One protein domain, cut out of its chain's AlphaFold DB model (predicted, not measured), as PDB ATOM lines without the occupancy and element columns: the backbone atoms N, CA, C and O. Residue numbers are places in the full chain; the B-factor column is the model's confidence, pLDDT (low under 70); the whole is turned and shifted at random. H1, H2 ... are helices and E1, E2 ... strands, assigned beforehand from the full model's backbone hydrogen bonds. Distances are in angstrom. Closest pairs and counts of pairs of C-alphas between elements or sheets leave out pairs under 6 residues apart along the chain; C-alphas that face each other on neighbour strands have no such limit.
ATOM      1  N   LEU A  14     425.574 480.080 332.517       96.44
ATOM      2  CA  LEU A  14     424.145 480.130 332.817       96.44
ATOM      3  C   LEU A  14     423.777 478.969 333.742       96.44
ATOM      4  O   LEU A  14     424.118 477.823 333.460       96.44
ATOM      5  N   ILE A  15     423.064 479.273 334.823       97.88
ATOM      6  CA  ILE A  15     422.567 478.282 335.778       97.88
ATOM      7  C   ILE A  15     421.054 478.459 335.886       97.88
ATOM      8  O   ILE A  15     420.582 479.546 336.215       97.88
ATOM      9  N   LEU A  16     420.316 477.394 335.586       97.75
ATOM     10  CA  LEU A  16     418.881 477.271 335.821       97.75
ATOM     11  C   LEU A  16     418.680 476.464 337.104       97.75
ATOM     12  O   LEU A  16     419.300 475.414 337.272       97.75
ATOM     13  N   TYR A  17     417.845 476.971 338.004       97.81
ATOM     14  CA  TYR A  17     417.634 476.405 339.334       97.81
ATOM     15  C   TYR A  17     416.154 476.497 339.717       97.81
ATOM     16  O   TYR A  17     415.484 477.433 339.278       97.81
ATOM     17  N   GLU A  18     415.657 475.552 340.519       96.38
ATOM     18  CA  GLU A  18     414.285 475.536 341.060       96.38
ATOM     19  C   GLU A  18     413.197 475.771 339.994       96.38
ATOM     20  O   GLU A  18     412.519 476.798 339.979       96.38
ATOM     21  N   SER A  19     413.002 474.809 339.085       97.06
ATOM     22  CA  SER A  19     411.967 474.885 338.035       97.06
ATOM     23  C   SER A  19     412.131 476.053 337.048       97.06
ATOM     24  O   SER A  19     411.161 476.552 336.470       97.06
ATOM     25  N   SER A  20     413.365 476.505 336.826       97.81
ATOM     26  CA  SER A  20     413.667 477.546 335.843       97.81
ATOM     27  C   SER A  20     413.559 477.027 334.408       97.81
ATOM     28  O   SER A  20     413.796 475.855 334.124       97.81
ATOM     29  N   HIS A  21     413.266 477.925 333.467       97.56
ATOM     30  CA  HIS A  21     413.193 477.602 332.043       97.56
ATOM     31  C   HIS A  21     414.082 478.533 331.216       97.56
ATOM     32  O   HIS A  21     414.019 479.755 331.371       97.56
ATOM     33  N   ALA A  22     414.856 477.975 330.282       96.81
ATOM     34  CA  ALA A  22     415.549 478.764 329.271       96.81
ATOM     35  C   ALA A  22     415.535 478.104 327.893       96.81
ATOM     36  O   ALA A  22     415.658 476.891 327.743       96.81
ATOM     37  N   THR A  23     415.457 478.957 326.874       96.69
ATOM     38  CA  THR A  23     415.696 478.598 325.478       96.69
ATOM     39  C   THR A  23     416.916 479.362 324.989       96.69
ATOM     40  O   THR A  23     416.936 480.593 325.005       96.69
ATOM     41  N   ILE A  24     417.933 478.629 324.551       95.81
ATOM     42  CA  ILE A  24     419.185 479.161 324.030       95.81
ATOM     43  C   ILE A  24     419.290 478.748 322.570       95.81
ATOM     44  O   ILE A  24     419.210 477.565 322.239       95.81
ATOM     45  N   SER A  25     419.477 479.730 321.693       96.31
ATOM     46  CA  SER A  25     419.698 479.471 320.276       96.31
ATOM     47  C   SER A  25     420.770 480.373 319.685       96.31
ATOM     48  O   SER A  25     420.961 481.496 320.160       96.31
ATOM     49  N   ASN A  26     421.468 479.884 318.654       94.44
ATOM     50  CA  ASN A  26     422.468 480.646 317.896       94.44
ATOM     51  C   ASN A  26     423.504 481.343 318.792       94.44
ATOM     52  O   ASN A  26     423.858 482.503 318.573       94.44
ATOM     53  N   SER A  27     423.935 480.657 319.851       93.12
ATOM     54  CA  SER A  27     424.756 481.236 320.912       93.12
ATOM     55  C   SER A  27     426.001 480.397 321.182       93.12
ATOM     56  O   SER A  27     426.019 479.186 320.971       93.12
ATOM     57  N   THR A  28     427.040 481.048 321.699       93.50
ATOM     58  CA  THR A  28     428.235 480.386 322.231       93.50
ATOM     59  C   THR A  28     428.329 480.720 323.710       93.50
ATOM     60  O   THR A  28     428.407 481.895 324.066       93.50
ATOM     61  N   LEU A  29     428.312 479.703 324.565       95.12
ATOM     62  CA  LEU A  29     428.448 479.847 326.012       95.12
ATOM     63  C   LEU A  29     429.678 479.087 326.506       95.12
ATOM     64  O   LEU A  29     430.204 478.212 325.821       95.12
ATOM     65  N   GLY A  30     430.142 479.430 327.704       95.31
ATOM     66  CA  GLY A  30     431.101 478.589 328.407       95.31
ATOM     67  C   GLY A  30     430.379 477.371 328.962       95.31
ATOM     68  O   GLY A  30     430.659 476.239 328.585       95.31
ATOM     69  N   GLU A  31     429.388 477.613 329.811       97.12
ATOM     70  CA  GLU A  31     428.770 476.567 330.615       97.12
ATOM     71  C   GLU A  31     427.279 476.824 330.809       97.12
ATOM     72  O   GLU A  31     426.864 477.954 331.081       97.12
ATOM     73  N   VAL A  32     426.478 475.771 330.677       98.12
ATOM     74  CA  VAL A  32     425.030 475.809 330.877       98.12
ATOM     75  C   VAL A  32     424.635 474.663 331.796       98.12
ATOM     76  O   VAL A  32     424.946 473.513 331.507       98.12
ATOM     77  N   ARG A  33     423.967 474.976 332.905       98.50
ATOM     78  CA  ARG A  33     423.552 473.991 333.908       98.50
ATOM     79  C   ARG A  33     422.055 474.085 334.170       98.50
ATOM     80  O   ARG A  33     421.539 475.200 334.281       98.50
ATOM     81  N   ALA A  34     421.384 472.946 334.301       98.44
ATOM     82  CA  ALA A  34     419.983 472.855 334.698       98.44
ATOM     83  C   ALA A  34     419.814 471.916 335.902       98.44
ATOM     84  O   ALA A  34     420.103 470.728 335.793       98.44
ATOM     85  N   TYR A  35     419.334 472.467 337.024       98.25
ATOM     86  CA  TYR A  35     419.141 471.767 338.304       98.25
ATOM     87  C   TYR A  35     417.689 471.832 338.789       98.25
ATOM     88  O   TYR A  35     416.963 472.774 338.450       98.25
ATOM     89  N   HIS A  36     417.299 470.878 339.643       96.81
ATOM     90  CA  HIS A  36     416.020 470.849 340.369       96.81
ATOM     91  C   HIS A  36     414.789 471.139 339.489       96.81
ATOM     92  O   HIS A  36     414.157 472.198 339.592       96.81
ATOM     93  N   SER A  37     414.466 470.194 338.604       97.75
ATOM     94  CA  SER A  37     413.282 470.232 337.727       97.75
ATOM     95  C   SER A  37     413.279 471.398 336.725       97.75
ATOM     96  O   SER A  37     412.226 471.860 336.284       97.75
ATOM     97  N   SER A  38     414.456 471.914 336.358       98.38
ATOM     98  CA  SER A  38     414.575 472.980 335.356       98.38
ATOM     99  C   SER A  38     414.441 472.434 333.933       98.38
ATOM    100  O   SER A  38     414.653 471.254 333.674       98.38
ATOM    101  N   THR A  39     414.112 473.292 332.969       98.38
ATOM    102  CA  THR A  39     414.020 472.924 331.547       98.38
ATOM    103  C   THR A  39     414.957 473.773 330.695       98.38
ATOM    104  O   THR A  39     414.886 475.005 330.711       98.38
ATOM    105  N   LEU A  40     415.787 473.114 329.890       98.38
ATOM    106  CA  LEU A  40     416.720 473.731 328.957       98.38
ATOM    107  C   LEU A  40     416.428 473.284 327.519       98.38
ATOM    108  O   LEU A  40     416.485 472.099 327.197       98.38
ATOM    109  N   ILE A  41     416.183 474.246 326.632       98.25
ATOM    110  CA  ILE A  41     416.165 474.032 325.180       98.25
ATOM    111  C   ILE A  41     417.444 474.643 324.605       98.25
ATOM    112  O   ILE A  41     417.648 475.852 324.718       98.25
ATOM    113  N   PHE A  42     418.309 473.828 324.000       97.81
ATOM    114  CA  PHE A  42     419.628 474.237 323.508       97.81
ATOM    115  C   PHE A  42     419.794 473.898 322.023       97.81
ATOM    116  O   PHE A  42     420.075 472.758 321.666       97.81
ATOM    117  N   ALA A  43     419.625 474.886 321.142       98.19
ATOM    118  CA  ALA A  43     419.602 474.658 319.695       98.19
ATOM    119  C   ALA A  43     420.641 475.492 318.936       98.19
ATOM    120  O   ALA A  43     420.885 476.643 319.294       98.19
ATOM    121  N   TYR A  44     421.243 474.965 317.865       97.06
ATOM    122  CA  TYR A  44     422.155 475.731 316.982       97.06
ATOM    123  C   TYR A  44     423.259 476.484 317.740       97.06
ATOM    124  O   TYR A  44     423.612 477.616 317.408       97.06
ATOM    125  N   SER A  45     423.736 475.900 318.835       96.88
ATOM    126  CA  SER A  45     424.571 476.586 319.820       96.88
ATOM    127  C   SER A  45     425.819 475.779 320.146       96.88
ATOM    128  O   SER A  45     425.950 474.605 319.787       96.88
ATOM    129  N   ARG A  46     426.771 476.435 320.807       97.00
ATOM    130  CA  ARG A  46     428.026 475.835 321.255       97.00
ATOM    131  C   ARG A  46     428.218 476.074 322.744       97.00
ATOM    132  O   ARG A  46     427.957 477.179 323.216       97.00
ATOM    133  N   ALA A  47     428.693 475.068 323.466       97.31
ATOM    134  CA  ALA A  47     429.080 475.215 324.866       97.31
ATOM    135  C   ALA A  47     430.313 474.372 325.190       97.31
ATOM    136  O   ALA A  47     430.514 473.308 324.606       97.31
ATOM    137  N   THR A  48     431.136 474.821 326.137       97.56
ATOM    138  CA  THR A  48     432.183 473.963 326.709       97.56
ATOM    139  C   THR A  48     431.553 472.871 327.571       97.56
ATOM    140  O   THR A  48     431.981 471.723 327.533       97.56
ATOM    141  N   MET A  49     430.498 473.195 328.316       98.12
ATOM    142  CA  MET A  49     429.810 472.211 329.142       98.12
ATOM    143  C   MET A  49     428.308 472.450 329.167       98.12
ATOM    144  O   MET A  49     427.859 473.586 329.342       98.12
ATOM    145  N   VAL A  50     427.552 471.369 329.021       98.62
ATOM    146  CA  VAL A  50     426.126 471.315 329.337       98.62
ATOM    147  C   VAL A  50     425.928 470.239 330.394       98.62
ATOM    148  O   VAL A  50     426.455 469.142 330.255       98.62
ATOM    149  N   ASP A  51     425.213 470.566 331.458       98.56
ATOM    150  CA  ASP A  51     424.972 469.679 332.597       98.56
ATOM    151  C   ASP A  51     423.491 469.736 332.977       98.56
ATOM    152  O   ASP A  51     422.893 470.820 333.018       98.56
ATOM    153  N   VAL A  52     422.895 468.568 333.182       98.50
ATOM    154  CA  VAL A  52     421.471 468.385 333.457       98.50
ATOM    155  C   VAL A  52     421.345 467.357 334.567       98.50
ATOM    156  O   VAL A  52     421.795 466.221 334.417       98.50
ATOM    157  N   ASP A  53     420.715 467.764 335.659       98.31
ATOM    158  CA  ASP A  53     420.722 467.019 336.916       98.31
ATOM    159  C   ASP A  53     419.331 467.024 337.583       98.31
ATOM    160  O   ASP A  53     418.432 467.792 337.212       98.31
ATOM    161  N   ASP A  54     419.152 466.163 338.579       96.94
ATOM    162  CA  ASP A  54     417.920 465.882 339.312       96.94
ATOM    163  C   ASP A  54     416.770 465.487 338.390       96.94
ATOM    164  O   ASP A  54     416.883 464.513 337.673       96.94
ATOM    165  N   GLU A  55     415.644 466.192 338.414       97.94
ATOM    166  CA  GLU A  55     414.485 465.954 337.545       97.94
ATOM    167  C   GLU A  55     414.465 466.931 336.358       97.94
ATOM    168  O   GLU A  55     413.409 467.257 335.822       97.94
ATOM    169  N   SER A  56     415.617 467.501 335.997       98.56
ATOM    170  CA  SER A  56     415.680 468.507 334.934       98.56
ATOM    171  C   SER A  56     415.571 467.883 333.542       98.56
ATOM    172  O   SER A  56     415.951 466.735 333.313       98.56
ATOM    173  N   HIS A  57     415.092 468.679 332.586       98.69
ATOM    174  CA  HIS A  57     414.890 468.271 331.200       98.69
ATOM    175  C   HIS A  57     415.778 469.074 330.245       98.69
ATOM    176  O   HIS A  57     415.803 470.306 330.283       98.69
ATOM    177  N   LEU A  58     416.451 468.381 329.328       98.69
ATOM    178  CA  LEU A  58     417.197 468.956 328.214       98.69
ATOM    179  C   LEU A  58     416.623 468.486 326.882       98.69
ATOM    180  O   LEU A  58     416.509 467.291 326.626       98.69
ATOM    181  N   ASN A  59     416.365 469.441 325.995       98.75
ATOM    182  CA  ASN A  59     416.189 469.187 324.574       98.75
ATOM    183  C   ASN A  59     417.293 469.914 323.794       98.75
ATOM    184  O   ASN A  59     417.322 471.148 323.757       98.75
ATOM    185  N   MET A  60     418.221 469.154 323.215       98.69
ATOM    186  CA  MET A  60     419.374 469.662 322.477       98.69
ATOM    187  C   MET A  60     419.305 469.264 321.003       98.69
ATOM    188  O   MET A  60     419.205 468.079 320.690       98.69
ATOM    189  N   GLU A  61     419.432 470.233 320.095       98.75
ATOM    190  CA  GLU A  61     419.379 469.976 318.650       98.75
ATOM    191  C   GLU A  61     420.394 470.817 317.861       98.75
ATOM    192  O   GLU A  61     420.550 472.014 318.109       98.75
ATOM    193  N   ASN A  62     421.058 470.229 316.860       98.50
ATOM    194  CA  ASN A  62     421.993 470.950 315.985       98.50
ATOM    195  C   ASN A  62     423.090 471.707 316.760       98.50
ATOM    196  O   ASN A  62     423.453 472.834 316.413       98.50
ATOM    197  N   ALA A  63     423.594 471.121 317.847       98.38
ATOM    198  CA  ALA A  63     424.512 471.773 318.773       98.38
ATOM    199  C   ALA A  63     425.882 471.084 318.826       98.38
ATOM    200  O   ALA A  63     426.024 469.903 318.514       98.38
ATOM    201  N   ASN A  64     426.900 471.830 319.260       98.44
ATOM    202  CA  ASN A  64     428.232 471.288 319.526       98.44
ATOM    203  C   ASN A  64     428.628 471.572 320.972       98.44
ATOM    204  O   ASN A  64     428.875 472.725 321.334       98.44
ATOM    205  N   VAL A  65     428.725 470.530 321.786       98.50
ATOM    206  CA  VAL A  65     429.107 470.648 323.194       98.50
ATOM    207  C   VAL A  65     430.421 469.929 323.425       98.50
ATOM    208  O   VAL A  65     430.645 468.856 322.866       98.50
ATOM    209  N   TYR A  66     431.325 470.523 324.200       98.38
ATOM    210  CA  TYR A  66     432.585 469.850 324.505       98.38
ATOM    211  C   TYR A  66     432.354 468.695 325.485       98.38
ATOM    212  O   TYR A  66     432.717 467.562 325.176       98.38
ATOM    213  N   VAL A  67     431.632 468.944 326.578       98.50
ATOM    214  CA  VAL A  67     431.150 467.908 327.500       98.50
ATOM    215  C   VAL A  67     429.645 468.040 327.719       98.50
ATOM    216  O   VAL A  67     429.131 469.153 327.850       98.50
ATOM    217  N   LEU A  68     428.955 466.901 327.771       98.69
ATOM    218  CA  LEU A  68     427.564 466.800 328.209       98.69
ATOM    219  C   LEU A  68     427.491 465.871 329.421       98.69
ATOM    220  O   LEU A  68     427.967 464.744 329.323       98.69
ATOM    221  N   TYR A  69     426.880 466.323 330.514       98.56
ATOM    222  CA  TYR A  69     426.587 465.504 331.687       98.56
ATOM    223  C   TYR A  69     425.083 465.280 331.844       98.56
ATOM    224  O   TYR A  69     424.293 466.219 331.736       98.56
ATOM    225  N   GLY A  70     424.708 464.025 332.092       98.44
ATOM    226  CA  GLY A  70     423.409 463.651 332.638       98.44
ATOM    227  C   GLY A  70     423.602 463.045 334.024       98.44
ATOM    228  O   GLY A  70     424.361 462.085 334.173       98.44
ATOM    229  N   VAL A  71     422.928 463.602 335.024       98.19
ATOM    230  CA  VAL A  71     423.052 463.218 336.437       98.19
ATOM    231  C   VAL A  71     421.653 463.020 337.030       98.19
ATOM    232  O   VAL A  71     420.651 463.489 336.483       98.19
ATOM    233  N   GLY A  72     421.550 462.262 338.120       96.75
ATOM    234  CA  GLY A  72     420.290 462.122 338.846       96.75
ATOM    235  C   GLY A  72     419.215 461.379 338.046       96.75
ATOM    236  O   GLY A  72     419.453 460.310 337.481       96.75
ATOM    237  N   ASN A  73     418.002 461.925 338.027       98.12
ATOM    238  CA  ASN A  73     416.868 461.418 337.247       98.12
ATOM    239  C   ASN A  73     416.613 462.275 335.992       98.12
ATOM    240  O   ASN A  73     415.486 462.307 335.495       98.12
ATOM    241  N   ALA A  74     417.636 462.984 335.502       98.38
ATOM    242  CA  ALA A  74     417.466 463.967 334.449       98.38
ATOM    243  C   ALA A  74     417.011 463.303 333.151       98.38
ATOM    244  O   ALA A  74     417.390 462.171 332.850       98.38
ATOM    245  N   GLU A  75     416.256 464.026 332.334       98.69
ATOM    246  CA  GLU A  75     415.879 463.576 330.999       98.69
ATOM    247  C   GLU A  75     416.577 464.434 329.951       98.69
ATOM    248  O   GLU A  75     416.412 465.651 329.914       98.69
ATOM    249  N   ALA A  76     417.343 463.811 329.062       98.69
ATOM    250  CA  ALA A  76     418.041 464.520 327.999       98.69
ATOM    251  C   ALA A  76     417.722 463.894 326.646       98.69
ATOM    252  O   ALA A  76     418.002 462.721 326.408       98.69
ATOM    253  N   GLN A  77     417.174 464.689 325.735       98.81
ATOM    254  CA  GLN A  77     417.018 464.335 324.329       98.81
ATOM    255  C   GLN A  77     418.037 465.126 323.520       98.81
ATOM    256  O   GLN A  77     418.017 466.355 323.517       98.81
ATOM    257  N   VAL A  78     418.942 464.419 322.849       98.81
ATOM    258  CA  VAL A  78     419.995 465.017 322.032       98.81
ATOM    259  C   VAL A  78     419.856 464.536 320.602       98.81
ATOM    260  O   VAL A  78     419.884 463.332 320.335       98.81
ATOM    261  N   LYS A  79     419.741 465.481 319.674       98.88
ATOM    262  CA  LYS A  79     419.500 465.197 318.267       98.88
ATOM    263  C   LYS A  79     420.431 465.986 317.351       98.88
ATOM    264  O   LYS A  79     420.726 467.149 317.621       98.88
ATOM    265  N   ASP A  80     420.897 465.361 316.271       98.69
ATOM    266  CA  ASP A  80     421.644 466.023 315.188       98.69
ATOM    267  C   ASP A  80     422.821 466.880 315.708       98.69
ATOM    268  O   ASP A  80     423.026 468.014 315.290       98.69
ATOM    269  N   SER A  81     423.555 466.379 316.704       98.75
ATOM    270  CA  SER A  81     424.523 467.161 317.491       98.75
ATOM    271  C   SER A  81     425.882 466.465 317.597       98.75
ATOM    272  O   SER A  81     426.024 465.290 317.262       98.75
ATOM    273  N   THR A  82     426.891 467.182 318.091       98.81
ATOM    274  CA  THR A  82     428.223 466.627 318.378       98.81
ATOM    275  C   THR A  82     428.607 466.846 319.836       98.81
ATOM    276  O   THR A  82     428.558 467.970 320.338       98.81
ATOM    277  N   ILE A  83     429.054 465.776 320.490       98.81
ATOM    278  CA  ILE A  83     429.713 465.788 321.795       98.81
ATOM    279  C   ILE A  83     431.211 465.588 321.546       98.81
ATOM    280  O   ILE A  83     431.659 464.494 321.199       98.81
ATOM    281  N   ILE A  84     431.976 466.678 321.649       98.62
ATOM    282  CA  ILE A  84     433.347 466.770 321.118       98.62
ATOM    283  C   ILE A  84     434.352 465.989 321.966       98.62
ATOM    284  O   ILE A  84     435.303 465.457 321.398       98.62
ATOM    285  N   TYR A  85     434.169 465.938 323.286       98.44
ATOM    286  CA  TYR A  85     435.073 465.233 324.190       98.44
ATOM    287  C   TYR A  85     434.390 464.050 324.866       98.44
ATOM    288  O   TYR A  85     434.751 462.914 324.578       98.44
ATOM    289  N   THR A  86     433.388 464.278 325.718       98.44
ATOM    290  CA  THR A  86     432.770 463.179 326.478       98.44
ATOM    291  C   THR A  86     431.292 463.403 326.762       98.44
ATOM    292  O   THR A  86     430.885 464.495 327.162       98.44
ATOM    293  N   LEU A  87     430.501 462.342 326.591       98.75
ATOM    294  CA  LEU A  87     429.198 462.187 327.230       98.75
ATOM    295  C   LEU A  87     429.401 461.507 328.586       98.75
ATOM    296  O   LEU A  87     429.775 460.337 328.633       98.75
ATOM    297  N   GLY A  88     429.194 462.258 329.664       98.56
ATOM    298  CA  GLY A  88     429.273 461.790 331.041       98.56
ATOM    299  C   GLY A  88     427.899 461.421 331.591       98.56
ATOM    300  O   GLY A  88     426.940 462.177 331.436       98.56
ATOM    301  N   ILE A  89     427.803 460.272 332.250       98.69
ATOM    302  CA  ILE A  89     426.580 459.809 332.909       98.69
ATOM    303  C   ILE A  89     426.903 459.449 334.351       98.69
ATOM    304  O   ILE A  89     427.794 458.640 334.591       98.69
ATOM    305  N   GLU A  90     426.165 460.009 335.301       98.62
ATOM    306  CA  GLU A  90     426.221 459.595 336.702       98.62
ATOM    307  C   GLU A  90     424.961 458.821 337.083       98.62
ATOM    308  O   GLU A  90     423.842 459.257 336.807       98.62
ATOM    309  N   ALA A  91     425.135 457.666 337.725       98.31
ATOM    310  CA  ALA A  91     424.029 456.810 338.127       98.31
ATOM    311  C   ALA A  91     424.284 456.080 339.458       98.31
ATOM    312  O   ALA A  91     425.422 455.788 339.839       98.31
ATOM    313  N   ASN A  92     423.185 455.736 340.132       98.25
ATOM    314  CA  ASN A  92     423.109 454.838 341.279       98.25
ATOM    315  C   ASN A  92     422.126 453.698 340.959       98.25
ATOM    316  O   ASN A  92     420.904 453.882 340.956       98.25
ATOM    317  N   THR A  93     422.670 452.523 340.643       98.06
ATOM    318  CA  THR A  93     421.939 451.409 340.024       98.06
ATOM    319  C   THR A  93     422.177 450.093 340.760       98.06
ATOM    320  O   THR A  93     423.243 449.854 341.312       98.06
ATOM    321  N   THR A  94     421.198 449.192 340.753       97.88
ATOM    322  CA  THR A  94     421.384 447.818 341.264       97.88
ATOM    323  C   THR A  94     421.858 446.843 340.193       97.88
ATOM    324  O   THR A  94     422.208 445.704 340.511       97.88
ATOM    325  N   GLN A  95     421.790 447.266 338.931       98.19
ATOM    326  CA  GLN A  95     422.301 446.554 337.772       98.19
ATOM    327  C   GLN A  95     422.472 447.541 336.615       98.19
ATOM    328  O   GLN A  95     421.571 448.335 336.330       98.19
ATOM    329  N   CYS A  96     423.604 447.454 335.925       98.44
ATOM    330  CA  CYS A  96     423.883 448.195 334.699       98.44
ATOM    331  C   CYS A  96     424.804 447.344 333.822       98.44
ATOM    332  O   CYS A  96     425.814 446.839 334.301       98.44
ATOM    333  N   ILE A  97     424.453 447.155 332.554       98.56
ATOM    334  CA  ILE A  97     425.214 446.344 331.604       98.56
ATOM    335  C   ILE A  97     425.584 447.216 330.410       98.56
ATOM    336  O   ILE A  97     424.748 447.478 329.555       98.56
ATOM    337  N   ILE A  98     426.843 447.631 330.315       98.50
ATOM    338  CA  ILE A  98     427.345 448.435 329.199       98.50
ATOM    339  C   ILE A  98     428.136 447.533 328.255       98.50
ATOM    340  O   ILE A  98     429.178 446.994 328.632       98.50
ATOM    341  N   ASN A  99     427.645 447.391 327.024       98.31
ATOM    342  CA  ASN A  99     428.282 446.602 325.975       98.31
ATOM    343  C   ASN A  99     428.570 447.451 324.739       98.31
ATOM    344  O   ASN A  99     427.717 448.230 324.320       98.31
ATOM    345  N   GLU A 100     429.730 447.222 324.121       97.69
ATOM    346  CA  GLU A 100     430.092 447.763 322.803       97.69
ATOM    347  C   GLU A 100     430.003 449.298 322.693       97.69
ATOM    348  O   GLU A 100     429.904 449.856 321.599       97.69
ATOM    349  N   THR A 101     430.109 450.005 323.818       97.75
ATOM    350  CA  THR A 101     430.077 451.466 323.854       97.75
ATOM    351  C   THR A 101     431.428 452.011 323.413       97.75
ATOM    352  O   THR A 101     432.437 451.823 324.092       97.75
ATOM    353  N   LYS A 102     431.465 452.668 322.249       98.06
ATOM    354  CA  LYS A 102     432.682 453.236 321.647       98.06
ATOM    355  C   LYS A 102     432.385 454.599 321.014       98.06
ATOM    356  O   LYS A 102     431.230 454.862 320.664       98.06
ATOM    357  N   PRO A 103     433.389 455.479 320.858       98.56
ATOM    358  CA  PRO A 103     433.235 456.713 320.094       98.56
ATOM    359  C   PRO A 103     432.739 456.467 318.663       98.56
ATOM    360  O   PRO A 103     433.139 455.495 318.020       98.56
ATOM    361  N   GLY A 104     431.899 457.358 318.142       98.50
ATOM    362  CA  GLY A 104     431.364 457.264 316.787       98.50
ATOM    363  C   GLY A 104     430.073 458.049 316.568       98.50
ATOM    364  O   GLY A 104     429.567 458.728 317.463       98.50
ATOM    365  N   LEU A 105     429.535 457.936 315.350       98.44
ATOM    366  CA  LEU A 105     428.216 458.456 315.007       98.44
ATOM    367  C   LEU A 105     427.137 457.491 315.504       98.44
ATOM    368  O   LEU A 105     427.012 456.366 315.021       98.44
ATOM    369  N   ILE A 106     426.337 457.955 316.455       98.44
ATOM    370  CA  ILE A 106     425.290 457.185 317.115       98.44
ATOM    371  C   ILE A 106     423.948 457.493 316.455       98.44
ATOM    372  O   ILE A 106     423.380 458.571 316.640       98.44
ATOM    373  N   ALA A 107     423.418 456.536 315.689       98.44
ATOM    374  CA  ALA A 107     422.128 456.694 315.015       98.44
ATOM    375  C   ALA A 107     420.970 456.800 316.019       98.44
ATOM    376  O   ALA A 107     420.150 457.710 315.924       98.44
ATOM    377  N   LYS A 108     420.932 455.887 316.994       98.50
ATOM    378  CA  LYS A 108     420.005 455.904 318.125       98.50
ATOM    379  C   LYS A 108     420.640 455.186 319.311       98.50
ATOM    380  O   LYS A 108     421.206 454.112 319.128       98.50
ATOM    381  N   TRP A 109     420.518 455.759 320.500       98.56
ATOM    382  CA  TRP A 109     420.944 455.133 321.751       98.56
ATOM    383  C   TRP A 109     420.181 455.741 322.927       98.56
ATOM    384  O   TRP A 109     419.851 456.925 322.896       98.56
ATOM    385  N   ASN A 110     419.903 454.953 323.954       98.62
ATOM    386  CA  ASN A 110     419.285 455.381 325.197       98.62
ATOM    387  C   ASN A 110     419.979 454.690 326.375       98.62
ATOM    388  O   ASN A 110     420.117 453.470 326.360       98.62
ATOM    389  N   PHE A 111     420.386 455.444 327.399       98.56
ATOM    390  CA  PHE A 111     421.122 454.872 328.532       98.56
ATOM    391  C   PHE A 111     420.332 453.780 329.258       98.56
ATOM    392  O   PHE A 111     420.852 452.692 329.490       98.56
ATOM    393  N   LEU A 112     419.067 454.040 329.587       98.19
ATOM    394  CA  LEU A 112     418.257 453.112 330.371       98.19
ATOM    395  C   LEU A 112     417.977 451.813 329.606       98.19
ATOM    396  O   LEU A 112     418.078 450.726 330.174       98.19
ATOM    397  N   GLU A 113     417.668 451.925 328.314       97.50
ATOM    398  CA  GLU A 113     417.341 450.788 327.450       97.50
ATOM    399  C   GLU A 113     418.594 450.016 327.020       97.50
ATOM    400  O   GLU A 113     418.696 448.809 327.241       97.50
ATOM    401  N   ASN A 114     419.572 450.695 326.413       97.94
ATOM    402  CA  ASN A 114     420.740 450.038 325.830       97.94
ATOM    403  C   ASN A 114     421.728 449.541 326.884       97.94
ATOM    404  O   ASN A 114     422.469 448.605 326.588       97.94
ATOM    405  N   CYS A 115     421.726 450.117 328.091       97.12
ATOM    406  CA  CYS A 115     422.572 449.649 329.185       97.12
ATOM    407  C   CYS A 115     421.836 448.771 330.210       97.12
ATOM    408  O   CYS A 115     422.373 448.509 331.284       97.12
ATOM    409  N   SER A 116     420.618 448.294 329.903       96.81
ATOM    410  CA  SER A 116     419.831 447.404 330.782       96.81
ATOM    411  C   SER A 116     419.766 447.891 332.239       96.81
ATOM    412  O   SER A 116     419.967 447.120 333.181       96.81
ATOM    413  N   VAL A 117     419.555 449.196 332.426       95.81
ATOM    414  CA  VAL A 117     419.697 449.842 333.733       95.81
ATOM    415  C   VAL A 117     418.526 449.477 334.636       95.81
ATOM    416  O   VAL A 117     417.365 449.674 334.284       95.81
ATOM    417  N   THR A 118     418.832 449.012 335.845       96.62
ATOM    418  CA  THR A 118     417.850 448.812 336.915       96.62
ATOM    419  C   THR A 118     418.213 449.676 338.114       96.62
ATOM    420  O   THR A 118     419.333 449.621 338.624       96.62
ATOM    421  N   LYS A 119     417.250 450.472 338.583       96.25
ATOM    422  CA  LYS A 119     417.404 451.336 339.759       96.25
ATOM    423  C   LYS A 119     416.976 450.591 341.024       96.25
ATOM    424  O   LYS A 119     415.921 449.958 341.038       96.25
ATOM    425  N   GLY A 120     417.771 450.709 342.085       91.62
ATOM    426  CA  GLY A 120     417.393 450.245 343.419       91.62
ATOM    427  C   GLY A 120     416.429 451.196 344.125       91.62
ATOM    428  O   GLY A 120     416.080 452.260 343.614       91.62
ATOM    429  N   THR A 121     416.034 450.839 345.349       94.38
ATOM    430  CA  THR A 121     415.287 451.765 346.217       94.38
ATOM    431  C   THR A 121     416.170 452.969 346.546       94.38
ATOM    432  O   THR A 121     417.243 452.795 347.110       94.38
ATOM    433  N   GLY A 122     415.729 454.176 346.180       94.00
ATOM    434  CA  GLY A 122     416.515 455.406 346.346       94.00
ATOM    435  C   GLY A 122     417.646 455.593 345.324       94.00
ATOM    436  O   GLY A 122     418.361 456.587 345.401       94.00
ATOM    437  N   GLY A 123     417.800 454.669 344.368       97.00
ATOM    438  CA  GLY A 123     418.733 454.813 343.253       97.00
ATOM    439  C   GLY A 123     418.214 455.779 342.186       97.00
ATOM    440  O   GLY A 123     417.025 456.104 342.129       97.00
ATOM    441  N   PHE A 124     419.106 456.211 341.302       98.06
ATOM    442  CA  PHE A 124     418.807 457.148 340.222       98.06
ATOM    443  C   PHE A 124     419.584 456.778 338.959       98.06
ATOM    444  O   PHE A 124     420.637 456.147 339.016       98.06
ATOM    445  N   ALA A 125     419.049 457.157 337.809       98.38
ATOM    446  CA  ALA A 125     419.730 457.032 336.530       98.38
ATOM    447  C   ALA A 125     419.061 457.986 335.533       98.38
ATOM    448  O   ALA A 125     417.827 457.934 335.413       98.38
ATOM    449  N   PRO A 126     419.828 458.816 334.810       98.44
ATOM    450  CA  PRO A 126     419.263 459.771 333.873       98.44
ATOM    451  C   PRO A 126     418.742 459.059 332.622       98.44
ATOM    452  O   PRO A 126     419.314 458.083 332.139       98.44
ATOM    453  N   ASN A 127     417.662 459.570 332.044       98.62
ATOM    454  CA  ASN A 127     417.134 459.117 330.768       98.62
ATOM    455  C   ASN A 127     417.751 459.926 329.617       98.62
ATOM    456  O   ASN A 127     417.159 460.885 329.117       98.62
ATOM    457  N   VAL A 128     418.966 459.555 329.208       98.75
ATOM    458  CA  VAL A 128     419.675 460.198 328.090       98.75
ATOM    459  C   VAL A 128     419.397 459.446 326.793       98.75
ATOM    460  O   VAL A 128     419.785 458.288 326.655       98.75
ATOM    461  N   THR A 129     418.768 460.116 325.829       98.75
ATOM    462  CA  THR A 129     418.478 459.607 324.482       98.75
ATOM    463  C   THR A 129     419.252 460.394 323.431       98.75
ATOM    464  O   THR A 129     419.142 461.615 323.348       98.75
ATOM    465  N   LEU A 130     419.987 459.682 322.581       98.81
ATOM    466  CA  LEU A 130     420.737 460.217 321.450       98.81
ATOM    467  C   LEU A 130     420.070 459.802 320.138       98.81
ATOM    468  O   LEU A 130     419.674 458.647 319.977       98.81
ATOM    469  N   THR A 131     419.966 460.725 319.185       98.75
ATOM    470  CA  THR A 131     419.520 460.452 317.811       98.75
ATOM    471  C   THR A 131     420.396 461.199 316.816       98.75
ATOM    472  O   THR A 131     420.397 462.426 316.795       98.75
ATOM    473  N   ASN A 132     421.131 460.467 315.979       98.69
ATOM    474  CA  ASN A 132     422.081 461.033 315.018       98.69
ATOM    475  C   ASN A 132     423.103 461.982 315.686       98.69
ATOM    476  O   ASN A 132     423.208 463.160 315.348       98.69
ATOM    477  N   VAL A 133     423.819 461.473 316.692       98.81
ATOM    478  CA  VAL A 133     424.770 462.255 317.498       98.81
ATOM    479  C   VAL A 133     426.177 461.708 317.324       98.81
ATOM    480  O   VAL A 133     426.401 460.518 317.522       98.81
ATOM    481  N   GLN A 134     427.144 462.562 317.001       98.81
ATOM    482  CA  GLN A 134     428.558 462.192 317.058       98.81
ATOM    483  C   GLN A 134     429.035 462.255 318.515       98.81
ATOM    484  O   GLN A 134     429.001 463.324 319.123       98.81
ATOM    485  N   VAL A 135     429.497 461.134 319.070       98.75
ATOM    486  CA  VAL A 135     430.043 461.044 320.433       98.75
ATOM    487  C   VAL A 135     431.509 460.651 320.353       98.75
ATOM    488  O   VAL A 135     431.834 459.567 319.878       98.75
ATOM    489  N   ASN A 136     432.408 461.519 320.811       98.69
ATOM    490  CA  ASN A 136     433.849 461.256 320.734       98.69
ATOM    491  C   ASN A 136     434.426 460.544 321.964       98.69
ATOM    492  O   ASN A 136     435.550 460.055 321.902       98.69
ATOM    493  N   GLY A 137     433.662 460.448 323.048       98.50
ATOM    494  CA  GLY A 137     434.101 459.811 324.283       98.50
ATOM    495  C   GLY A 137     432.938 459.539 325.222       98.50
ATOM    496  O   GLY A 137     431.900 460.206 325.168       98.50
ATOM    497  N   TRP A 138     433.127 458.547 326.084       98.81
ATOM    498  CA  TRP A 138     432.118 458.058 327.015       98.81
ATOM    499  C   TRP A 138     432.676 458.055 328.428       98.81
ATOM    500  O   TRP A 138     433.786 457.573 328.656       98.81
ATOM    501  N   GLY A 139     431.904 458.587 329.367       98.62
ATOM    502  CA  GLY A 139     432.270 458.671 330.767       98.62
ATOM    503  C   GLY A 139     431.136 458.197 331.660       98.62
ATOM    504  O   GLY A 139     429.983 458.561 331.429       98.62
ATOM    505  N   PHE A 140     431.451 457.397 332.677       98.75
ATOM    506  CA  PHE A 140     430.451 456.913 333.630       98.75
ATOM    507  C   PHE A 140     430.908 457.085 335.076       98.75
ATOM    508  O   PHE A 140     432.026 456.709 335.422       98.75
ATOM    509  N   VAL A 141     430.038 457.659 335.909       98.75
ATOM    510  CA  VAL A 141     430.174 457.723 337.366       98.75
ATOM    511  C   VAL A 141     429.135 456.787 337.974       98.75
ATOM    512  O   VAL A 141     427.935 456.942 337.761       98.75
ATOM    513  N   PHE A 142     429.594 455.825 338.760       98.56
ATOM    514  CA  PHE A 142     428.757 454.875 339.474       98.56
ATOM    515  C   PHE A 142     428.883 455.116 340.973       98.56
ATOM    516  O   PHE A 142     429.925 454.846 341.578       98.56
ATOM    517  N   LYS A 143     427.808 455.621 341.576       98.12
ATOM    518  CA  LYS A 143     427.706 455.862 343.017       98.12
ATOM    519  C   LYS A 143     426.841 454.786 343.651       98.12
ATOM    520  O   LYS A 143     425.728 454.577 343.181       98.12
ATOM    521  N   ASP A 144     427.356 454.089 344.664       97.81
ATOM    522  CA  ASP A 144     426.649 452.990 345.354       97.81
ATOM    523  C   ASP A 144     426.058 451.922 344.410       97.81
ATOM    524  O   ASP A 144     425.129 451.198 344.768       97.81
ATOM    525  N   SER A 145     426.579 451.824 343.182       97.75
ATOM    526  CA  SER A 145     426.012 450.928 342.181       97.75
ATOM    527  C   SER A 145     426.568 449.527 342.333       97.75
ATOM    528  O   SER A 145     427.777 449.355 342.411       97.75
ATOM    529  N   VAL A 146     425.708 448.519 342.289       97.06
ATOM    530  CA  VAL A 146     426.111 447.108 342.366       97.06
ATOM    531  C   VAL A 146     425.789 446.388 341.061       97.06
ATOM    532  O   VAL A 146     424.967 446.851 340.273       97.06
ATOM    533  N   ASN A 147     426.453 445.256 340.813       97.62
ATOM    534  CA  ASN A 147     426.287 444.450 339.596       97.62
ATOM    535  C   ASN A 147     426.453 445.253 338.291       97.62
ATOM    536  O   ASN A 147     425.728 445.032 337.316       97.62
ATOM    537  N   THR A 148     427.396 446.200 338.268       98.56
ATOM    538  CA  THR A 148     427.758 446.890 337.026       98.56
ATOM    539  C   THR A 148     428.663 445.985 336.196       98.56
ATOM    540  O   THR A 148     429.696 445.523 336.675       98.56
ATOM    541  N   VAL A 149     428.292 445.718 334.947       98.69
ATOM    542  CA  VAL A 149     429.066 444.887 334.021       98.69
ATOM    543  C   VAL A 149     429.416 445.714 332.794       98.69
ATOM    544  O   VAL A 149     428.536 446.188 332.082       98.69
ATOM    545  N   LEU A 150     430.709 445.882 332.540       98.69
ATOM    546  CA  LEU A 150     431.247 446.618 331.401       98.69
ATOM    547  C   LEU A 150     431.981 445.634 330.500       98.69
ATOM    548  O   LEU A 150     432.848 444.909 330.983       98.69
ATOM    549  N   TYR A 151     431.686 445.596 329.205       97.69
ATOM    550  CA  TYR A 151     432.471 444.761 328.302       97.69
ATOM    551  C   TYR A 151     432.576 445.304 326.881       97.69
ATOM    552  O   TYR A 151     431.721 446.059 326.415       97.69
ATOM    553  N   ASN A 152     433.676 444.956 326.205       98.50
ATOM    554  CA  ASN A 152     433.957 445.305 324.805       98.50
ATOM    555  C   ASN A 152     433.851 446.811 324.485       98.50
ATOM    556  O   ASN A 152     433.469 447.190 323.373       98.50
ATOM    557  N   SER A 153     434.171 447.674 325.449       98.62
ATOM    558  CA  SER A 153     433.869 449.111 325.405       98.62
ATOM    559  C   SER A 153     435.125 449.981 325.528       98.62
ATOM    560  O   SER A 153     436.173 449.522 325.985       98.62
ATOM    561  N   MET A 154     435.015 451.239 325.095       98.75
ATOM    562  CA  MET A 154     436.070 452.252 325.171       98.75
ATOM    563  C   MET A 154     435.555 453.480 325.924       98.75
ATOM    564  O   MET A 154     434.576 454.100 325.502       98.75
ATOM    565  N   PHE A 155     436.228 453.836 327.016       98.75
ATOM    566  CA  PHE A 155     435.821 454.917 327.908       98.75
ATOM    567  C   PHE A 155     436.902 455.992 328.007       98.75
ATOM    568  O   PHE A 155     438.090 455.699 328.096       98.75
ATOM    569  N   THR A 156     436.482 457.250 328.058       98.62
ATOM    570  CA  THR A 156     437.362 458.350 328.458       98.62
ATOM    571  C   THR A 156     437.631 458.251 329.955       98.62
ATOM    572  O   THR A 156     438.772 458.302 330.397       98.62
ATOM    573  N   TRP A 157     436.595 458.032 330.764       98.50
ATOM    574  CA  TRP A 157     436.777 457.828 332.195       98.50
ATOM    575  C   TRP A 157     435.691 456.941 332.802       98.50
ATOM    576  O   TRP A 157     434.537 456.940 332.377       98.50
ATOM    577  N   LEU A 158     436.066 456.185 333.824       98.81
ATOM    578  CA  LEU A 158     435.163 455.434 334.685       98.81
ATOM    579  C   LEU A 158     435.438 455.845 336.124       98.81
ATOM    580  O   LEU A 158     436.581 455.789 336.574       98.81
ATOM    581  N   VAL A 159     434.404 456.250 336.846       98.81
ATOM    582  CA  VAL A 159     434.499 456.620 338.255       98.81
ATOM    583  C   VAL A 159     433.561 455.734 339.054       98.81
ATOM    584  O   VAL A 159     432.374 455.651 338.758       98.81
ATOM    585  N   PHE A 160     434.083 455.094 340.090       98.75
ATOM    586  CA  PHE A 160     433.311 454.313 341.049       98.75
ATOM    587  C   PHE A 160     433.491 454.943 342.425       98.75
ATOM    588  O   PHE A 160     434.613 455.226 342.847       98.75
ATOM    589  N   THR A 161     432.397 455.209 343.128       98.50
ATOM    590  CA  THR A 161     432.446 455.874 344.434       98.50
ATOM    591  C   THR A 161     431.492 455.234 345.431       98.50
ATOM    592  O   THR A 161     430.571 454.504 345.062       98.50
ATOM    593  N   GLU A 162     431.735 455.518 346.709       97.19
ATOM    594  CA  GLU A 162     431.027 454.942 347.854       97.19
ATOM    595  C   GLU A 162     431.202 453.415 347.908       97.19
ATOM    596  O   GLU A 162     432.337 452.951 348.049       97.19
ATOM    597  N   PHE A 163     430.127 452.634 347.782       97.62
ATOM    598  CA  PHE A 163     430.153 451.165 347.801       97.62
ATOM    599  C   PHE A 163     429.975 450.536 346.410       97.62
ATOM    600  O   PHE A 163     429.446 449.435 346.289       97.62
ATOM    601  N   ALA A 164     430.380 451.236 345.346       98.38
ATOM    602  CA  ALA A 164     430.166 450.753 343.987       98.38
ATOM    603  C   ALA A 164     430.992 449.494 343.645       98.38
ATOM    604  O   ALA A 164     432.187 449.426 343.931       98.38
ATOM    605  N   GLU A 165     430.370 448.530 342.969       98.62
ATOM    606  CA  GLU A 165     430.971 447.269 342.535       98.62
ATOM    607  C   GLU A 165     430.772 447.044 341.032       98.62
ATOM    608  O   GLU A 165     429.650 447.132 340.515       98.62
ATOM    609  N   ALA A 166     431.852 446.696 340.326       98.75
ATOM    610  CA  ALA A 166     431.790 446.410 338.898       98.75
ATOM    611  C   ALA A 166     432.691 445.257 338.443       98.75
ATOM    612  O   ALA A 166     433.719 444.947 339.042       98.75
ATOM    613  N   SER A 167     432.307 444.647 337.325       98.81
ATOM    614  CA  SER A 167     433.140 443.728 336.552       98.81
ATOM    615  C   SER A 167     433.354 444.294 335.152       98.81
ATOM    616  O   SER A 167     432.394 444.642 334.468       98.81
ATOM    617  N   ALA A 168     434.608 444.408 334.734       98.75
ATOM    618  CA  ALA A 168     435.017 444.969 333.456       98.75
ATOM    619  C   ALA A 168     435.780 443.920 332.639       98.75
ATOM    620  O   ALA A 168     436.764 443.363 333.121       98.75
ATOM    621  N   TYR A 169     435.341 443.654 331.410       98.75
ATOM    622  CA  TYR A 169     435.907 442.619 330.543       98.75
ATOM    623  C   TYR A 169     436.268 443.189 329.176       98.75
ATOM    624  O   TYR A 169     435.396 443.697 328.473       98.75
ATOM    625  N   ASN A 170     437.526 443.060 328.754       98.62
ATOM    626  CA  ASN A 170     437.960 443.538 327.439       98.62
ATOM    627  C   ASN A 170     437.577 445.011 327.193       98.62
ATOM    628  O   ASN A 170     436.929 445.353 326.197       98.62
ATOM    629  N   ILE A 171     437.908 445.877 328.154       98.75
ATOM    630  CA  ILE A 171     437.694 447.320 328.023       98.75
ATOM    631  C   ILE A 171     439.009 448.050 327.769       98.75
ATOM    632  O   ILE A 171     440.085 447.596 328.168       98.75
ATOM    633  N   HIS A 172     438.895 449.227 327.163       98.75
ATOM    634  CA  HIS A 172     439.937 450.243 327.185       98.75
ATOM    635  C   HIS A 172     439.405 451.497 327.881       98.75
ATOM    636  O   HIS A 172     438.299 451.942 327.569       98.75
ATOM    637  N   ALA A 173     440.155 452.056 328.827       98.69
ATOM    638  CA  ALA A 173     439.776 453.291 329.506       98.69
ATOM    639  C   ALA A 173     440.971 454.234 329.667       98.69
ATOM    640  O   ALA A 173     442.026 453.803 330.129       98.69
ATOM    641  N   GLU A 174     440.812 455.526 329.368       98.69
ATOM    642  CA  GLU A 174     441.904 456.481 329.626       98.69
ATOM    643  C   GLU A 174     442.092 456.676 331.139       98.69
ATOM    644  O   GLU A 174     443.211 456.743 331.640       98.69
ATOM    645  N   THR A 175     441.002 456.764 331.906       98.81
ATOM    646  CA  THR A 175     441.063 456.875 333.372       98.81
ATOM    647  C   THR A 175     440.066 455.951 334.063       98.81
ATOM    648  O   THR A 175     438.893 455.905 333.703       98.81
ATOM    649  N   VAL A 176     440.511 455.255 335.105       98.88
ATOM    650  CA  VAL A 176     439.652 454.539 336.055       98.88
ATOM    651  C   VAL A 176     439.942 455.074 337.453       98.88
ATOM    652  O   VAL A 176     441.065 454.954 337.936       98.88
ATOM    653  N   SER A 177     438.937 455.665 338.097       98.81
ATOM    654  CA  SER A 177     439.035 456.223 339.445       98.81
ATOM    655  C   SER A 177     438.105 455.479 340.396       98.81
ATOM    656  O   SER A 177     436.908 455.364 340.129       98.81
ATOM    657  N   LEU A 178     438.632 454.957 341.501       98.81
ATOM    658  CA  LEU A 178     437.840 454.322 342.553       98.81
ATOM    659  C   LEU A 178     438.013 455.082 343.866       98.81
ATOM    660  O   LEU A 178     439.126 455.389 344.295       98.81
ATOM    661  N   ASN A 179     436.897 455.342 344.539       98.56
ATOM    662  CA  ASN A 179     436.841 456.061 345.804       98.56
ATOM    663  C   ASN A 179     436.159 455.226 346.893       98.56
ATOM    664  O   ASN A 179     435.371 454.323 346.607       98.56
ATOM    665  N   HIS A 180     436.444 455.556 348.154       98.06
ATOM    666  CA  HIS A 180     435.843 454.925 349.334       98.06
ATOM    667  C   HIS A 180     436.002 453.395 349.357       98.06
ATOM    668  O   HIS A 180     437.131 452.928 349.458       98.06
ATOM    669  N   TYR A 181     434.915 452.625 349.311       98.44
ATOM    670  CA  TYR A 181     434.888 451.165 349.458       98.44
ATOM    671  C   TYR A 181     434.670 450.439 348.126       98.44
ATOM    672  O   TYR A 181     434.391 449.238 348.119       98.44
ATOM    673  N   SER A 182     434.769 451.162 347.010       98.62
ATOM    674  CA  SER A 182     434.447 450.636 345.686       98.62
ATOM    675  C   SER A 182     435.401 449.536 345.215       98.62
ATOM    676  O   SER A 182     436.575 449.473 345.595       98.62
ATOM    677  N   ARG A 183     434.872 448.631 344.389       98.81
ATOM    678  CA  ARG A 183     435.536 447.395 343.968       98.81
ATOM    679  C   ARG A 183     435.349 447.147 342.482       98.81
ATOM    680  O   ARG A 183     434.224 447.156 341.990       98.81
ATOM    681  N   VAL A 184     436.436 446.865 341.772       98.81
ATOM    682  CA  VAL A 184     436.381 446.527 340.344       98.81
ATOM    683  C   VAL A 184     437.167 445.254 340.056       98.81
ATOM    684  O   VAL A 184     438.351 445.157 340.370       98.81
ATOM    685  N   ASN A 185     436.524 444.291 339.401       98.81
ATOM    686  CA  ASN A 185     437.192 443.139 338.799       98.81
ATOM    687  C   ASN A 185     437.439 443.442 337.320       98.81
ATOM    688  O   ASN A 185     436.495 443.453 336.537       98.81
ATOM    689  N   ALA A 186     438.683 443.696 336.928       98.75
ATOM    690  CA  ALA A 186     439.058 443.986 335.548       98.75
ATOM    691  C   ALA A 186     439.744 442.769 334.923       98.75
ATOM    692  O   ALA A 186     440.726 442.269 335.461       98.75
ATOM    693  N   THR A 187     439.233 442.286 333.795       98.81
ATOM    694  CA  THR A 187     439.776 441.138 333.064       98.81
ATOM    695  C   THR A 187     440.061 441.527 331.620       98.81
ATOM    696  O   THR A 187     439.238 442.189 330.985       98.81
ATOM    697  N   ASP A 188     441.222 441.129 331.101       98.50
ATOM    698  CA  ASP A 188     441.642 441.381 329.714       98.50
ATOM    699  C   ASP A 188     441.539 442.863 329.307       98.50
ATOM    700  O   ASP A 188     441.168 443.189 328.184       98.50
ATOM    701  N   SER A 189     441.798 443.779 330.242       98.69
ATOM    702  CA  SER A 189     441.508 445.205 330.087       98.69
ATOM    703  C   SER A 189     442.770 446.062 330.082       98.69
ATOM    704  O   SER A 189     443.787 445.727 330.692       98.69
ATOM    705  N   ASN A 190     442.701 447.206 329.413       98.62
ATOM    706  CA  ASN A 190     443.800 448.159 329.326       98.62
ATOM    707  C   ASN A 190     443.353 449.531 329.842       98.62
ATOM    708  O   ASN A 190     442.344 450.069 329.390       98.62
ATOM    709  N   VAL A 191     444.094 450.083 330.801       98.62
ATOM    710  CA  VAL A 191     443.790 451.381 331.408       98.62
ATOM    711  C   VAL A 191     445.020 452.281 331.358       98.62
ATOM    712  O   VAL A 191     446.105 451.865 331.757       98.62
ATOM    713  N   ASP A 192     444.888 453.529 330.922       98.69
ATOM    714  CA  ASP A 192     446.050 454.427 330.887       98.69
ATOM    715  C   ASP A 192     446.383 454.978 332.279       98.69
ATOM    716  O   ASP A 192     447.541 454.958 332.716       98.69
ATOM    717  N   ARG A 193     445.372 455.436 333.017       98.69
ATOM    718  CA  ARG A 193     445.533 455.976 334.368       98.69
ATOM    719  C   ARG A 193     444.565 455.343 335.355       98.69
ATOM    720  O   ARG A 193     443.353 455.395 335.173       98.69
ATOM    721  N   VAL A 194     445.104 454.788 336.433       98.81
ATOM    722  CA  VAL A 194     444.328 454.273 337.565       98.81
ATOM    723  C   VAL A 194     444.542 455.174 338.774       98.81
ATOM    724  O   VAL A 194     445.679 455.419 339.171       98.81
ATOM    725  N   GLU A 195     443.454 455.638 339.375       98.81
ATOM    726  CA  GLU A 195     443.453 456.464 340.582       98.81
ATOM    727  C   GLU A 195     442.632 455.772 341.670       98.81
ATOM    728  O   GLU A 195     441.444 455.525 341.487       98.81
ATOM    729  N   LEU A 196     443.248 455.439 342.802       98.81
ATOM    730  CA  LEU A 196     442.570 454.749 343.895       98.81
ATOM    731  C   LEU A 196     442.668 455.532 345.199       98.81
ATOM    732  O   LEU A 196     443.758 455.926 345.622       98.81
ATOM    733  N   TYR A 197     441.534 455.683 345.875       98.62
ATOM    734  CA  TYR A 197     441.414 456.388 347.147       98.62
ATOM    735  C   TYR A 197     440.680 455.539 348.194       98.62
ATOM    736  O   TYR A 197     439.906 454.636 347.867       98.62
ATOM    737  N   GLY A 198     440.884 455.857 349.475       98.00
ATOM    738  CA  GLY A 198     440.159 455.227 350.583       98.00
ATOM    739  C   GLY A 198     440.565 453.770 350.815       98.00
ATOM    740  O   GLY A 198     441.723 453.499 351.123       98.00
ATOM    741  N   GLN A 199     439.599 452.859 350.714       98.50
ATOM    742  CA  GLN A 199     439.728 451.401 350.846       98.50
ATOM    743  C   GLN A 199     439.307 450.683 349.550       98.50
ATOM    744  O   GLN A 199     438.834 449.545 349.585       98.50
ATOM    745  N   SER A 200     439.437 451.361 348.408       98.69
ATOM    746  CA  SER A 200     439.044 450.814 347.113       98.69
ATOM    747  C   SER A 200     439.973 449.697 346.647       98.69
ATOM    748  O   SER A 200     441.160 449.660 346.989       98.69
ATOM    749  N   VAL A 201     439.434 448.762 345.864       98.81
ATOM    750  CA  VAL A 201     440.183 447.586 345.410       98.81
ATOM    751  C   VAL A 201     439.943 447.300 343.933       98.81
ATOM    752  O   VAL A 201     438.801 447.234 343.483       98.81
ATOM    753  N   ILE A 202     441.026 447.051 343.195       98.81
ATOM    754  CA  ILE A 202     440.966 446.453 341.859       98.81
ATOM    755  C   ILE A 202     441.554 445.043 341.894       98.81
ATOM    756  O   ILE A 202     442.690 444.855 342.322       98.81
ATOM    757  N   TRP A 203     440.823 444.060 341.369       98.81
ATOM    758  CA  TRP A 203     441.389 442.774 340.958       98.81
ATOM    759  C   TRP A 203     441.600 442.795 339.450       98.81
ATOM    760  O   TRP A 203     440.649 442.708 338.679       98.81
ATOM    761  N   ALA A 204     442.853 442.942 339.034       98.69
ATOM    762  CA  ALA A 204     443.255 442.960 337.637       98.69
ATOM    763  C   ALA A 204     443.693 441.553 337.221       98.69
ATOM    764  O   ALA A 204     444.617 440.999 337.809       98.69
ATOM    765  N   VAL A 205     443.049 440.973 336.213       98.75
ATOM    766  CA  VAL A 205     443.401 439.683 335.609       98.75
ATOM    767  C   VAL A 205     443.765 439.926 334.156       98.75
ATOM    768  O   VAL A 205     442.960 440.470 333.402       98.75
ATOM    769  N   ASN A 206     444.985 439.565 333.759       98.56
ATOM    770  CA  ASN A 206     445.485 439.808 332.404       98.56
ATOM    771  C   ASN A 206     445.216 441.247 331.916       98.56
ATOM    772  O   ASN A 206     444.789 441.484 330.790       98.56
ATOM    773  N   SER A 207     445.380 442.208 332.822       98.56
ATOM    774  CA  SER A 207     445.030 443.604 332.595       98.56
ATOM    775  C   SER A 207     446.228 444.488 332.900       98.56
ATOM    776  O   SER A 207     447.041 444.171 333.767       98.56
ATOM    777  N   THR A 208     446.347 445.596 332.178       97.94
ATOM    778  CA  THR A 208     447.508 446.492 332.254       97.94
ATOM    779  C   THR A 208     447.086 447.904 332.620       97.94
ATOM    780  O   THR A 208     446.088 448.393 332.088       97.94
ATOM    781  N   ALA A 209     447.893 448.571 333.446       98.25
ATOM    782  CA  ALA A 209     447.786 449.998 333.719       98.25
ATOM    783  C   ALA A 209     449.084 450.719 333.323       98.25
ATOM    784  O   ALA A 209     450.163 450.265 333.707       98.25
ATOM    785  N   THR A 210     449.001 451.829 332.582       98.31
ATOM    786  CA  THR A 210     450.200 452.615 332.212       98.31
ATOM    787  C   THR A 210     450.714 453.446 333.390       98.31
ATOM    788  O   THR A 210     451.921 453.587 333.584       98.31
ATOM    789  N   SER A 211     449.806 453.996 334.198       98.25
ATOM    790  CA  SER A 211     450.128 454.790 335.382       98.25
ATOM    791  C   SER A 211     449.143 454.524 336.518       98.25
ATOM    792  O   SER A 211     447.951 454.316 336.288       98.25
ATOM    793  N   THR A 212     449.642 454.541 337.753       98.44
ATOM    794  CA  THR A 212     448.843 454.290 338.958       98.44
ATOM    795  C   THR A 212     449.114 455.355 340.012       98.44
ATOM    796  O   THR A 212     450.271 455.625 340.340       98.44
ATOM    797  N   GLN A 213     448.057 455.921 340.585       98.62
ATOM    798  CA  GLN A 213     448.097 456.776 341.767       98.62
ATOM    799  C   GLN A 213     447.234 456.133 342.847       98.62
ATOM    800  O   GLN A 213     446.031 455.975 342.665       98.62
ATOM    801  N   ILE A 214     447.847 455.717 343.954       98.69
ATOM    802  CA  ILE A 214     447.162 454.964 345.006       98.69
ATOM    803  C   ILE A 214     447.347 455.694 346.330       98.69
ATOM    804  O   ILE A 214     448.470 455.993 346.733       98.69
ATOM    805  N   TYR A 215     446.237 455.964 347.012       98.44
ATOM    806  CA  TYR A 215     446.192 456.697 348.269       98.44
ATOM    807  C   TYR A 215     445.439 455.909 349.344       98.44
ATOM    808  O   TYR A 215     444.528 455.128 349.063       98.44
ATOM    809  N   GLY A 216     445.782 456.156 350.610       97.19
ATOM    810  CA  GLY A 216     445.125 455.514 351.747       97.19
ATOM    811  C   GLY A 216     445.436 454.020 351.837       97.19
ATOM    812  O   GLY A 216     446.599 453.625 351.829       97.19
ATOM    813  N   GLN A 217     444.393 453.203 351.965       98.25
ATOM    814  CA  GLN A 217     444.461 451.742 352.088       98.25
ATOM    815  C   GLN A 217     444.014 451.031 350.802       98.25
ATOM    816  O   GLN A 217     443.715 449.838 350.832       98.25
ATOM    817  N   ALA A 218     443.926 451.758 349.690       98.69
ATOM    818  CA  ALA A 218     443.512 451.186 348.426       98.69
ATOM    819  C   ALA A 218     444.583 450.260 347.828       98.69
ATOM    820  O   ALA A 218     445.781 450.415 348.096       98.69
ATOM    821  N   MET A 219     444.147 449.276 347.037       98.69
ATOM    822  CA  MET A 219     445.017 448.207 346.532       98.69
ATOM    823  C   MET A 219     444.640 447.742 345.122       98.69
ATOM    824  O   MET A 219     443.468 447.713 344.748       98.69
ATOM    825  N   ILE A 220     445.645 447.293 344.369       98.75
ATOM    826  CA  ILE A 220     445.490 446.545 343.118       98.75
ATOM    827  C   ILE A 220     446.087 445.153 343.321       98.75
ATOM    828  O   ILE A 220     447.273 445.017 343.616       98.75
ATOM    829  N   TYR A 221     445.280 444.117 343.122       98.62
ATOM    830  CA  TYR A 221     445.739 442.737 343.004       98.62
ATOM    831  C   TYR A 221     445.987 442.439 341.529       98.62
ATOM    832  O   TYR A 221     445.038 442.370 340.746       98.62
ATOM    833  N   VAL A 222     447.251 442.276 341.144       98.62
ATOM    834  CA  VAL A 222     447.643 441.991 339.760       98.62
ATOM    835  C   VAL A 222     447.765 440.489 339.583       98.62
ATOM    836  O   VAL A 222     448.580 439.843 340.235       98.62
ATOM    837  N   ASN A 223     446.975 439.929 338.679       98.62
ATOM    838  CA  ASN A 223     446.911 438.506 338.399       98.62
ATOM    839  C   ASN A 223     447.139 438.251 336.910       98.62
ATOM    840  O   ASN A 223     446.714 439.028 336.053       98.62
ATOM    841  N   TRP A 224     447.749 437.114 336.596       98.50
ATOM    842  CA  TRP A 224     447.957 436.667 335.219       98.50
ATOM    843  C   TRP A 224     447.493 435.233 335.031       98.50
ATOM    844  O   TRP A 224     447.352 434.477 335.998       98.50
TER     845      TRP A 224
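What this domain is: This is residues 14 to 224 of the 347 residues of the protein "Carboxypeptidase regulatory-like domain-containing protein" of Candidatus Bathyarchaeota archaeon (UniProt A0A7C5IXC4). The chain is wound in stacked turns, an elongated solenoid of short strands, arched along its length. One long wall holds E1, E3, E5, E7, E9, E13, E15, E17, E19 and E21; across from it stand E2, E4, E6, E8 and E12 in the first half and E10, E14, E16, E18, E20 and E22 in the second, and near the middle E11 pairs with E12 and the short helix H1 lies over E12. The printed part has 211 residues, with 22 named strands, E1 to E22 in that order along the chain, and one named helix between E11 and E12; the class is mostly strand. Sixteen strands make a branched, mixed sheet, and E10, E14, E16, E18, E20 and E22, in this order, make a parallel one. The whole is compact, with a radius of gyration of the C-alphas of 17.2 A, and spans 53 by 33 by 29 A.

How they stand to each other: Begin in the branched sheet with E1, residues 14 to 16, the parallel neighbour of E3, residues 28 to 34; look for N 14 and O 31, 2.9 A apart. Next come E5, residues 46 to 52, E7, residues 64 to 70, and E9, residues 82 to 91. E3 and E5 are parallel neighbours, with N 29 and O 46 at 2.9 A; so are E5 and E7, with N 50 and O 67 at 3.0 A, and E7 and E9, with N 65 and O 82 at 2.9 A. Between them in the chain find E2, residues 21 to 25, E4, residues 39 to 43, E6, residues 57 to 61, and E8, residues 75 to 79. E2 and E4, E4 and E6, and E6 and E8 are parallel neighbours, with N 22 and O 39 at 3.0 A, N 40 and O 57 at 2.8 A, and N 58 and O 75 at 2.8 A. E12, residues 127 to 135, bends by 106 degrees at residue 132, and its pairing is staggered: it is parallel to E8, with N 76 and O 127 at 2.9 A, and to E9, with N 83 and O 134 at 2.8 A. On the other side of E12 lies E11, residues 104 to 110, antiparallel, with N 106 and O 133 at 2.8 A. H1, residues 111 to 114, is on this sheet, over E12, at a height of 7.5 A; its closest C-alphas to E12 are those of Phe 111 and Val 128, 5.5 A apart. H1 is too short for an O i to N i+4 pair, and its one O i to N i+3 pair is not within range. E9 is also the parallel neighbour of E13, residues 138 to 143, with N 89 and O 139 at 2.9 A. E13 and E15, residues 154 to 161, are parallel neighbours, with N 142 and O 159 at 2.8 A. Beyond E15 come the parallel pairs E15 and E17, residues 172 to 178, with N 158 and O 175 at 2.8 A, E17 and E19, residues 190 to 196, with N 176 and O 193 at 2.8 A, and E19 and E21, residues 208 to 214, with N 196 and O 213 at 2.8 A. The second sheet holds E10, residues 96 to 99, E14, residues 148 to 151, E16, residues 165 to 169, E18, residues 183 to 187, E20, residues 201 to 205, and E22, residues 219 to 224; N 98 and O 149 are 2.8 A apart. H1 only grazes it. The two sheets form a sandwich, two sheets face to face, with the facing parts 10.4 A centre to centre.

Where its parts are: Find C-alpha 14 at (424.145, 480.130, 332.817), where E1 begins. E9, the longest strand by residues, starts at C-alpha 82, (428.223, 466.627, 318.378), bends by 87 degrees at residue 85 and measures 22.4 A. E15 measures 19.9 A and H1 5.6 A. E22 ends at C-alpha 224, (447.957, 436.667, 335.219).

The domain as a whole: The two C-alphas farthest apart are those of His 21 and Trp 224, 53.8 A. The printed part has no cut. The link from H1 to E12, residues 115 to 126, is long; the other links are tight. The mean pLDDT of the printed part is 98.1, and no printed residue is under 70.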